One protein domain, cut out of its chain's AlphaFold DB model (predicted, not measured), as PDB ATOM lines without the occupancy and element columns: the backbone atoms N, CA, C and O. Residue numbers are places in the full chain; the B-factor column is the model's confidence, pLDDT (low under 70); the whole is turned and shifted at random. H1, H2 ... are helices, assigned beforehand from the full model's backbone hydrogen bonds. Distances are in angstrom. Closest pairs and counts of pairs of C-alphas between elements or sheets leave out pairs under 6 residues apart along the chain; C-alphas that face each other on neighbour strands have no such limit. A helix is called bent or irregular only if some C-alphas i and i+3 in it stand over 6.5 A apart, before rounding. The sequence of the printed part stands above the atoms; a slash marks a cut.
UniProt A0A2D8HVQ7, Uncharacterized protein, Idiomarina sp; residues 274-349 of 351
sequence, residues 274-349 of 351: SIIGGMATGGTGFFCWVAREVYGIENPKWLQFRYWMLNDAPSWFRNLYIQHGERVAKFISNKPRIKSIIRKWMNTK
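Overview. This is residues 274 to 349 of the 351 residues of an uncharacterized protein of Idiomarina sp (UniProt A0A2D8HVQ7). The long, kinked helix H4 and the helices H3 and H5 pack round the short helix H2, which forms the core, while H1 sits off at one end, apart from the other four. The 76 printed residues include five named helices, H1 to H5 in chain order, and no named strand, an all helix domain. It is compact, with a radius of gyration of the C-alphas of 11.9 A and spans of 32 by 27 by 22 A.

Along the chain. Find C-alpha 315 at (-37.998, -16.476, 6.295); from there H4, residues 315 to 332, runs 23.2 A. It is irregular, with C-alphas 323 and 326 7.8 A apart, and has a kink of 67 degrees near residue 326. H2 is residues 289 to 295, H3 residues 301 to 311 and 15.7 A long. H5, residues 336 to 347, runs 16.3 A to C-alpha 347 at (-50.912, -29.872, -0.466). H1, residues 274 to 279, begins at (-33.933, -26.400, -17.537).

Arrangement. Look at residues 325 to 332, the part of H4 that alone touches the hub H2: the closest C-alphas, of Val 290 and Ala 329, are 4.7 A apart, at a steep tilt of 66 degrees. H2 and H3 form a helical hairpin, closest at C-alphas Ala 291 and Trp 302, 5.0 A. H5 touches H2 with residues 339 to 343 alone, about perpendicular at 86 degrees, closest at C-alphas Val 294 and Lys 339, 5.4 A. In H2, H3 and H5 every O i to N i+4 pair is within hydrogen-bond range; in H1 1 of 2 and in H4 12 of 14 are.

Size, cuts and confidence. The C-alphas farthest apart, of Thr 281 and Arg 337, are 32.3 A apart. The printed part has no cut and no long link. Confidence is low, under 70, at residues 274 to 287 and 297 to 298.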
ATOM      1  N   SER A 274     -34.488 -27.340 -18.533       38.84
ATOM      2  CA  SER A 274     -33.933 -26.400 -17.537       38.84
ATOM      3  C   SER A 274     -34.113 -26.919 -16.104       38.84
ATOM      4  O   SER A 274     -33.472 -26.465 -15.159       38.84
ATOM      5  N   ILE A 275     -34.951 -27.939 -15.938       41.34
ATOM      6  CA  ILE A 275     -35.155 -28.676 -14.694       41.34
ATOM      7  C   ILE A 275     -34.146 -29.820 -14.560       41.34
ATOM      8  O   ILE A 275     -33.697 -30.057 -13.439       41.34
ATOM      9  N   ILE A 276     -33.758 -30.482 -15.656       36.69
ATOM     10  CA  ILE A 276     -32.753 -31.564 -15.663       36.69
ATOM     11  C   ILE A 276     -31.329 -31.013 -15.899       36.69
ATOM     12  O   ILE A 276     -30.426 -31.293 -15.119       36.69
ATOM     13  N   GLY A 277     -31.129 -30.142 -16.887       32.69
ATOM     14  CA  GLY A 277     -29.879 -29.422 -17.177       32.69
ATOM     15  C   GLY A 277     -29.537 -28.306 -16.181       32.69
ATOM     16  O   GLY A 277     -28.375 -27.943 -16.031       32.69
ATOM     17  N   GLY A 278     -30.509 -27.835 -15.393       36.31
ATOM     18  CA  GLY A 278     -30.265 -26.936 -14.258       36.31
ATOM     19  C   GLY A 278     -29.529 -27.584 -13.075       36.31
ATOM     20  O   GLY A 278     -29.226 -26.886 -12.111       36.31
ATOM     21  N   MET A 279     -29.235 -28.892 -13.126       35.72
ATOM     22  CA  MET A 279     -28.308 -29.538 -12.185       35.72
ATOM     23  C   MET A 279     -26.831 -29.362 -12.572       35.72
ATOM     24  O   MET A 279     -25.977 -29.570 -11.716       35.72
ATOM     25  N   ALA A 280     -26.516 -28.959 -13.810       37.59
ATOM     26  CA  ALA A 280     -25.134 -28.795 -14.269       37.59
ATOM     27  C   ALA A 280     -24.664 -27.329 -14.294       37.59
ATOM     28  O   ALA A 280     -23.481 -27.066 -14.099       37.59
ATOM     29  N   THR A 281     -25.566 -26.360 -14.481       34.03
ATOM     30  CA  THR A 281     -25.186 -24.946 -14.653       34.03
ATOM     31  C   THR A 281     -26.114 -24.002 -13.890       34.03
ATOM     32  O   THR A 281     -27.051 -23.439 -14.446       34.03
ATOM     33  N   GLY A 282     -25.854 -23.836 -12.592       35.72
ATOM     34  CA  GLY A 282     -25.773 -22.527 -11.921       35.72
ATOM     35  C   GLY A 282     -26.928 -21.506 -11.949       35.72
ATOM     36  O   GLY A 282     -26.755 -20.453 -11.349       35.72
ATOM     37  N   GLY A 283     -28.092 -21.744 -12.559       40.72
ATOM     38  CA  GLY A 283     -29.112 -20.696 -12.698       40.72
ATOM     39  C   GLY A 283     -30.534 -21.227 -12.850       40.72
ATOM     40  O   GLY A 283     -30.869 -21.849 -13.848       40.72
ATOM     41  N   THR A 284     -31.397 -20.924 -11.873       36.94
ATOM     42  CA  THR A 284     -32.874 -21.109 -11.843       36.94
ATOM     43  C   THR A 284     -33.483 -22.484 -11.485       36.94
ATOM     44  O   THR A 284     -34.711 -22.583 -11.378       36.94
ATOM     45  N   GLY A 285     -32.679 -23.500 -11.141       48.12
ATOM     46  CA  GLY A 285     -33.144 -24.818 -10.647       48.12
ATOM     47  C   GLY A 285     -33.143 -25.029  -9.119       48.12
ATOM     48  O   GLY A 285     -33.626 -26.052  -8.635       48.12
ATOM     49  N   PHE A 286     -32.630 -24.074  -8.342       52.69
ATOM     50  CA  PHE A 286     -32.079 -24.369  -7.014       52.69
ATOM     51  C   PHE A 286     -33.060 -24.657  -5.874       52.69
ATOM     52  O   PHE A 286     -32.609 -25.165  -4.875       52.69
ATOM     53  N   PHE A 287     -34.372 -24.411  -5.930       61.19
ATOM     54  CA  PHE A 287     -35.181 -24.489  -4.691       61.19
ATOM     55  C   PHE A 287     -36.401 -25.409  -4.761       61.19
ATOM     56  O   PHE A 287     -37.439 -25.139  -4.164       61.19
ATOM     57  N   CYS A 288     -36.301 -26.529  -5.481       73.50
ATOM     58  CA  CYS A 288     -37.422 -27.470  -5.630       73.50
ATOM     59  C   CYS A 288     -37.072 -28.947  -5.378       73.50
ATOM     60  O   CYS A 288     -37.873 -29.815  -5.715       73.50
ATOM     61  N   TRP A 289     -35.936 -29.236  -4.731       83.31
ATOM     62  CA  TRP A 289     -35.458 -30.605  -4.481       83.31
ATOM     63  C   TRP A 289     -36.495 -31.508  -3.794       83.31
ATOM     64  O   TRP A 289     -36.859 -32.548  -4.335       83.31
ATOM     65  N   VAL A 290     -37.027 -31.094  -2.639       83.00
ATOM     66  CA  VAL A 290     -38.010 -31.891  -1.879       83.00
ATOM     67  C   VAL A 290     -39.335 -31.990  -2.635       83.00
ATOM     68  O   VAL A 290     -39.942 -33.054  -2.694       83.00
ATOM     69  N   ALA A 291     -39.771 -30.894  -3.258       81.75
ATOM     70  CA  ALA A 291     -41.034 -30.856  -3.987       81.75
ATOM     71  C   ALA A 291     -41.041 -31.776  -5.215       81.75
ATOM     72  O   ALA A 291     -42.030 -32.469  -5.451       81.75
ATOM     73  N   ARG A 292     -39.931 -31.838  -5.956       80.44
ATOM     74  CA  ARG A 292     -39.775 -32.764  -7.082       80.44
ATOM     75  C   ARG A 292     -39.710 -34.214  -6.643       80.44
ATOM     76  O   ARG A 292     -40.333 -35.057  -7.275       80.44
ATOM     77  N   GLU A 293     -39.018 -34.491  -5.545       83.19
ATOM     78  CA  GLU A 293     -38.918 -35.845  -5.002       83.19
ATOM     79  C   GLU A 293     -40.276 -36.369  -4.502       83.19
ATOM     80  O   GLU A 293     -40.562 -37.566  -4.552       83.19
ATOM     81  N   VAL A 294     -41.136 -35.465  -4.021       84.19
ATOM     82  CA  VAL A 294     -42.446 -35.798  -3.452       84.19
ATOM     83  C   VAL A 294     -43.553 -35.862  -4.502       84.19
ATOM     84  O   VAL A 294     -44.407 -36.743  -4.394       84.19
ATOM     85  N   TYR A 295     -43.582 -34.964  -5.493       80.50
ATOM     86  CA  TYR A 295     -44.638 -34.917  -6.519       80.50
ATOM     87  C   TYR A 295     -44.271 -35.612  -7.834       80.50
ATOM     88  O   TYR A 295     -45.178 -36.023  -8.556       80.50
ATOM     89  N   GLY A 296     -42.980 -35.792  -8.115       73.25
ATOM     90  CA  GLY A 296     -42.484 -36.210  -9.423       73.25
ATOM     91  C   GLY A 296     -42.318 -35.023 -10.377       73.25
ATOM     92  O   GLY A 296     -42.937 -33.973 -10.209       73.25
ATOM     93  N   ILE A 297     -41.455 -35.192 -11.380       66.00
ATOM     94  CA  ILE A 297     -41.106 -34.146 -12.359       66.00
ATOM     95  C   ILE A 297     -42.313 -33.778 -13.237       66.00
ATOM     96  O   ILE A 297     -42.485 -32.610 -13.581       66.00
ATOM     97  N   GLU A 298     -43.187 -34.744 -13.522       64.00
ATOM     98  CA  GLU A 298     -44.336 -34.577 -14.423       64.00
ATOM     99  C   GLU A 298     -45.530 -33.837 -13.799       64.00
ATOM    100  O   GLU A 298     -46.438 -33.415 -14.510       64.00
ATOM    101  N   ASN A 299     -45.560 -33.650 -12.475       76.81
ATOM    102  CA  ASN A 299     -46.707 -33.041 -11.803       76.81
ATOM    103  C   ASN A 299     -46.474 -31.543 -11.527       76.81
ATOM    104  O   ASN A 299     -45.623 -31.220 -10.702       76.81
ATOM    105  N   PRO A 300     -47.264 -30.604 -12.082       77.00
ATOM    106  CA  PRO A 300     -47.011 -29.164 -11.946       77.00
ATOM    107  C   PRO A 300     -47.124 -28.627 -10.507       77.00
ATOM    108  O   PRO A 300     -46.698 -27.505 -10.231       77.00
ATOM    109  N   LYS A 301     -47.636 -29.411  -9.547       78.25
ATOM    110  CA  LYS A 301     -47.753 -29.010  -8.132       78.25
ATOM    111  C   LYS A 301     -46.421 -28.633  -7.476       78.25
ATOM    112  O   LYS A 301     -46.411 -27.836  -6.535       78.25
ATOM    113  N   TRP A 302     -45.287 -29.148  -7.960       80.56
ATOM    114  CA  TRP A 302     -43.983 -28.753  -7.413       80.56
ATOM    115  C   TRP A 302     -43.630 -27.282  -7.732       80.56
ATOM    116  O   TRP A 302     -42.918 -26.656  -6.944       80.56
ATOM    117  N   LEU A 303     -44.165 -26.700  -8.819       79.69
ATOM    118  CA  LEU A 303     -44.012 -25.273  -9.152       79.69
ATOM    119  C   LEU A 303     -44.827 -24.381  -8.216       79.69
ATOM    120  O   LEU A 303     -44.316 -23.375  -7.727       79.69
ATOM    121  N   GLN A 304     -46.066 -24.776  -7.915       80.25
ATOM    122  CA  GLN A 304     -46.929 -24.047  -6.980       80.25
ATOM    123  C   GLN A 304     -46.298 -23.986  -5.585       80.25
ATOM    124  O   GLN A 304     -46.268 -22.937  -4.946       80.25
ATOM    125  N   PHE A 305     -45.700 -25.093  -5.139       84.38
ATOM    126  CA  PHE A 305     -44.985 -25.111  -3.869       84.38
ATOM    127  C   PHE A 305     -43.714 -24.251  -3.895       84.38
ATOM    128  O   PHE A 305     -43.394 -23.607  -2.899       84.38
ATOM    129  N   ARG A 306     -42.995 -24.206  -5.024       83.69
ATOM    130  CA  ARG A 306     -41.835 -23.318  -5.197       83.69
ATOM    131  C   ARG A 306     -42.237 -21.849  -5.070       83.69
ATOM    132  O   ARG A 306     -41.528 -21.101  -4.404       83.69
ATOM    133  N   TYR A 307     -43.349 -21.453  -5.689       80.31
ATOM    134  CA  TYR A 307     -43.873 -20.090  -5.596       80.31
ATOM    135  C   TYR A 307     -44.193 -19.721  -4.143       80.31
ATOM    136  O   TYR A 307     -43.673 -18.732  -3.632       80.31
ATOM    137  N   TRP A 308     -44.946 -20.578  -3.448       85.81
ATOM    138  CA  TRP A 308     -45.266 -20.381  -2.034       85.81
ATOM    139  C   TRP A 308     -44.006 -20.313  -1.152       85.81
ATOM    140  O   TRP A 308     -43.873 -19.427  -0.316       85.81
ATOM    141  N   MET A 309     -43.035 -21.207  -1.356       83.81
ATOM    142  CA  MET A 309     -41.813 -21.260  -0.542       83.81
ATOM    143  C   MET A 309     -40.921 -20.016  -0.711       83.81
ATOM    144  O   MET A 309     -40.266 -19.602   0.245       83.81
ATOM    145  N   LEU A 310     -40.906 -19.398  -1.894       79.94
ATOM    146  CA  LEU A 310     -40.112 -18.191  -2.139       79.94
ATOM    147  C   LEU A 310     -40.813 -16.912  -1.673       79.94
ATOM    148  O   LEU A 310     -40.136 -16.042  -1.116       79.94
ATOM    149  N   ASN A 311     -42.131 -16.825  -1.867       79.25
ATOM    150  CA  ASN A 311     -42.890 -15.584  -1.693       79.25
ATOM    151  C   ASN A 311     -43.677 -15.516  -0.376       79.25
ATOM    152  O   ASN A 311     -43.706 -14.463   0.251       79.25
ATOM    153  N   ASP A 312     -44.252 -16.633   0.075       83.00
ATOM    154  CA  ASP A 312     -45.227 -16.652   1.175       83.00
ATOM    155  C   ASP A 312     -44.720 -17.379   2.431       83.00
ATOM    156  O   ASP A 312     -45.310 -17.269   3.510       83.00
ATOM    157  N   ALA A 313     -43.649 -18.171   2.322       85.50
ATOM    158  CA  ALA A 313     -43.145 -18.937   3.452       85.50
ATOM    159  C   ALA A 313     -42.367 -18.066   4.457       85.50
ATOM    160  O   ALA A 313     -41.657 -17.134   4.071       85.50
ATOM    161  N   PRO A 314     -42.414 -18.413   5.759       90.25
ATOM    162  CA  PRO A 314     -41.597 -17.760   6.774       90.25
ATOM    163  C   PRO A 314     -40.106 -17.780   6.416       90.25
ATOM    164  O   PRO A 314     -39.571 -18.805   5.983       90.25
ATOM    165  N   SER A 315     -39.412 -16.667   6.656       83.00
ATOM    166  CA  SER A 315     -37.998 -16.476   6.295       83.00
ATOM    167  C   SER A 315     -37.072 -17.555   6.869       83.00
ATOM    168  O   SER A 315     -36.178 -18.034   6.169       83.00
ATOM    169  N   TRP A 316     -37.323 -18.003   8.103       90.00
ATOM    170  CA  TRP A 316     -36.571 -19.092   8.737       90.00
ATOM    171  C   TRP A 316     -36.727 -20.423   7.987       90.00
ATOM    172  O   TRP A 316     -35.749 -21.145   7.795       90.00
ATOM    173  N   PHE A 317     -37.939 -20.733   7.517       87.25
ATOM    174  CA  PHE A 317     -38.234 -21.971   6.802       87.25
ATOM    175  C   PHE A 317     -37.596 -21.950   5.418       87.25
ATOM    176  O   PHE A 317     -36.961 -22.922   5.016       87.25
ATOM    177  N   ARG A 318     -37.709 -20.818   4.716       83.19
ATOM    178  CA  ARG A 318     -37.072 -20.609   3.415       83.19
ATOM    179  C   ARG A 318     -35.558 -20.806   3.506       83.19
ATOM    180  O   ARG A 318     -35.003 -21.577   2.732       83.19
ATOM    181  N   ASN A 319     -34.901 -20.194   4.489       82.81
ATOM    182  CA  ASN A 319     -33.453 -20.326   4.673       82.81
ATOM    183  C   ASN A 319     -33.036 -21.771   4.992       82.81
ATOM    184  O   ASN A 319     -32.092 -22.284   4.391       82.81
ATOM    185  N   LEU A 320     -33.774 -22.458   5.869       86.12
ATOM    186  CA  LEU A 320     -33.526 -23.865   6.197       86.12
ATOM    187  C   LEU A 320     -33.713 -24.769   4.971       86.12
ATOM    188  O   LEU A 320     -32.901 -25.657   4.712       86.12
ATOM    189  N   TYR A 321     -34.759 -24.522   4.185       84.44
ATOM    190  CA  TYR A 321     -35.045 -25.269   2.967       84.44
ATOM    191  C   TYR A 321     -33.961 -25.062   1.901       84.44
ATOM    192  O   TYR A 321     -33.561 -26.017   1.241       84.44
ATOM    193  N   ILE A 322     -33.437 -23.845   1.765       80.25
ATOM    194  CA  ILE A 322     -32.320 -23.537   0.864       80.25
ATOM    195  C   ILE A 322     -31.043 -24.270   1.303       80.25
ATOM    196  O   ILE A 322     -30.362 -24.864   0.473       80.25
ATOM    197  N   GLN A 323     -30.737 -24.276   2.603       80.44
ATOM    198  CA  GLN A 323     -29.505 -24.868   3.138       80.44
ATOM    199  C   GLN A 323     -29.525 -26.404   3.199       80.44
ATOM    200  O   GLN A 323     -28.478 -27.049   3.088       80.44
ATOM    201  N   HIS A 324     -30.694 -27.016   3.407       84.06
ATOM    202  CA  HIS A 324     -30.810 -28.457   3.666       84.06
ATOM    203  C   HIS A 324     -31.747 -29.211   2.719       84.06
ATOM    204  O   HIS A 324     -31.802 -30.441   2.783       84.06
ATOM    205  N   GLY A 325     -32.446 -28.527   1.813       79.81
ATOM    206  CA  GLY A 325     -33.447 -29.129   0.930       79.81
ATOM    207  C   GLY A 325     -32.902 -30.264   0.065       79.81
ATOM    208  O   GLY A 325     -33.572 -31.282  -0.096       79.81
ATOM    209  N   GLU A 326     -31.666 -30.152  -0.422       79.50
ATOM    210  CA  GLU A 326     -31.020 -31.216  -1.198       79.50
ATOM    211  C   GLU A 326     -30.742 -32.474  -0.353       79.50
ATOM    212  O   GLU A 326     -31.020 -33.597  -0.779       79.50
ATOM    213  N   ARG A 327     -30.245 -32.303   0.882       80.00
ATOM    214  CA  ARG A 327     -29.971 -33.427   1.797       80.00
ATOM    215  C   ARG A 327     -31.261 -34.131   2.202       80.00
ATOM    216  O   ARG A 327     -31.313 -35.360   2.227       80.00
ATOM    217  N   VAL A 328     -32.310 -33.356   2.472       84.12
ATOM    218  CA  VAL A 328     -33.637 -33.883   2.807       84.12
ATOM    219  C   VAL A 328     -34.224 -34.649   1.623       84.12
ATOM    220  O   VAL A 328     -34.726 -35.751   1.824       84.12
ATOM    221  N   ALA A 329     -34.102 -34.138   0.393       83.12
ATOM    222  CA  ALA A 329     -34.558 -34.836  -0.810       83.12
ATOM    223  C   ALA A 329     -33.854 -36.195  -0.996       83.12
ATOM    224  O   ALA A 329     -34.514 -37.218  -1.187       83.12
ATOM    225  N   LYS A 330     -32.526 -36.243  -0.824       83.25
ATOM    226  CA  LYS A 330     -31.766 -37.506  -0.868       83.25
ATOM    227  C   LYS A 330     -32.213 -38.481   0.225       83.25
ATOM    228  O   LYS A 330     -32.373 -39.669  -0.052       83.25
ATOM    229  N   PHE A 331     -32.484 -37.993   1.435       85.31
ATOM    230  CA  PHE A 331     -32.933 -38.823   2.557       85.31
ATOM    231  C   PHE A 331     -34.330 -39.425   2.350       85.31
ATOM    232  O   PHE A 331     -34.572 -40.579   2.712       85.31
ATOM    233  N   ILE A 332     -35.259 -38.661   1.771       86.06
ATOM    234  CA  ILE A 332     -36.635 -39.128   1.546       86.06
ATOM    235  C   ILE A 332     -36.772 -39.990   0.288       86.06
ATOM    236  O   ILE A 332     -37.800 -40.656   0.145       86.06
ATOM    237  N   SER A 333     -35.766 -40.019  -0.595       81.75
ATOM    238  CA  SER A 333     -35.812 -40.710  -1.893       81.75
ATOM    239  C   SER A 333     -36.281 -42.169  -1.810       81.75
ATOM    240  O   SER A 333     -37.142 -42.592  -2.582       81.75
ATOM    241  N   ASN A 334     -35.828 -42.910  -0.798       87.50
ATOM    242  CA  ASN A 334     -36.152 -44.323  -0.591       87.50
ATOM    243  C   ASN A 334     -37.267 -44.581   0.446       87.50
ATOM    244  O   ASN A 334     -37.445 -45.717   0.884       87.50
ATOM    245  N   LYS A 335     -38.024 -43.553   0.870       88.31
ATOM    246  CA  LYS A 335     -39.019 -43.652   1.963       88.31
ATOM    247  C   LYS A 335     -40.429 -43.235   1.516       88.31
ATOM    248  O   LYS A 335     -40.880 -42.134   1.845       88.31
ATOM    249  N   PRO A 336     -41.189 -44.109   0.826       85.06
ATOM    250  CA  PRO A 336     -42.483 -43.752   0.229       85.06
ATOM    251  C   PRO A 336     -43.543 -43.302   1.250       85.06
ATOM    252  O   PRO A 336     -44.326 -42.393   0.970       85.06
ATOM    253  N   ARG A 337     -43.547 -43.868   2.466       86.94
ATOM    254  CA  ARG A 337     -44.477 -43.447   3.533       86.94
ATOM    255  C   ARG A 337     -44.229 -42.006   3.988       86.94
ATOM    256  O   ARG A 337     -45.180 -41.253   4.169       86.94
ATOM    257  N   ILE A 338     -42.964 -41.605   4.100       86.12
ATOM    258  CA  ILE A 338     -42.576 -40.242   4.491       86.12
ATOM    259  C   ILE A 338     -42.912 -39.256   3.370       86.12
ATOM    260  O   ILE A 338     -43.488 -38.205   3.642       86.12
ATOM    261  N   LYS A 339     -42.668 -39.629   2.103       87.31
ATOM    262  CA  LYS A 339     -43.092 -38.821   0.949       87.31
ATOM    263  C   LYS A 339     -44.598 -38.549   0.965       87.31
ATOM    264  O   LYS A 339     -45.001 -37.427   0.690       87.31
ATOM    265  N   SER A 340     -45.428 -39.531   1.328       86.06
ATOM    266  CA  SER A 340     -46.888 -39.349   1.404       86.06
ATOM    267  C   SER A 340     -47.310 -38.349   2.488       86.06
ATOM    268  O   SER A 340     -48.173 -37.503   2.250       86.06
ATOM    269  N   ILE A 341     -46.666 -38.386   3.658       88.94
ATOM    270  CA  ILE A 341     -46.921 -37.435   4.752       88.94
ATOM    271  C   ILE A 341     -46.517 -36.017   4.333       88.94
ATOM    272  O   ILE A 341     -47.311 -35.084   4.463       88.94
ATOM    273  N   ILE A 342     -45.322 -35.866   3.755       87.88
ATOM    274  CA  ILE A 342     -44.834 -34.578   3.250       87.88
ATOM    275  C   ILE A 342     -45.750 -34.064   2.135       87.88
ATOM    276  O   ILE A 342     -46.120 -32.897   2.148       87.88
ATOM    277  N   ARG A 343     -46.202 -34.933   1.222       88.75
ATOM    278  CA  ARG A 343     -47.149 -34.580   0.154       88.75
ATOM    279  C   ARG A 343     -48.448 -34.011   0.715       88.75
ATOM    280  O   ARG A 343     -48.915 -32.981   0.241       88.75
ATOM    281  N   LYS A 344     -49.032 -34.661   1.728       89.50
ATOM    282  CA  LYS A 344     -50.256 -34.173   2.384       89.50
ATOM    283  C   LYS A 344     -50.043 -32.794   3.000       89.50
ATOM    284  O   LYS A 344     -50.877 -31.923   2.791       89.50
ATOM    285  N   TRP A 345     -48.922 -32.578   3.685       90.69
ATOM    286  CA  TRP A 345     -48.588 -31.272   4.253       90.69
ATOM    287  C   TRP A 345     -48.377 -30.206   3.168       90.69
ATOM    288  O   TRP A 345     -48.978 -29.137   3.238       90.69
ATOM    289  N   MET A 346     -47.604 -30.504   2.123       87.62
ATOM    290  CA  MET A 346     -47.357 -29.584   1.008       87.62
ATOM    291  C   MET A 346     -48.650 -29.202   0.275       87.62
ATOM    292  O   MET A 346     -48.807 -28.043  -0.099       87.62
ATOM    293  N   ASN A 347     -49.595 -30.138   0.123       87.56
ATOM    294  CA  ASN A 347     -50.912 -29.872  -0.466       87.56
ATOM    295  C   ASN A 347     -51.730 -28.839   0.332       87.56
ATOM    296  O   ASN A 347     -52.610 -28.216  -0.240       87.56
ATOM    297  N   THR A 348     -51.457 -28.632   1.627       86.19
ATOM    298  CA  THR A 348     -52.141 -27.590   2.428       86.19
ATOM    299  C   THR A 348     -51.583 -26.184   2.206       86.19
ATOM    300  O   THR A 348     -52.178 -25.209   2.657       86.19
ATOM    301  N   LYS A 349     -50.404 -26.079   1.584       81.75
ATOM    302  CA  LYS A 349     -49.681 -24.815   1.373       81.75
ATOM    303  C   LYS A 349     -49.839 -24.270  -0.039       81.75
ATOM    304  O   LYS A 349     -49.751 -23.065  -0.233       81.75
TER     305      LYS A 349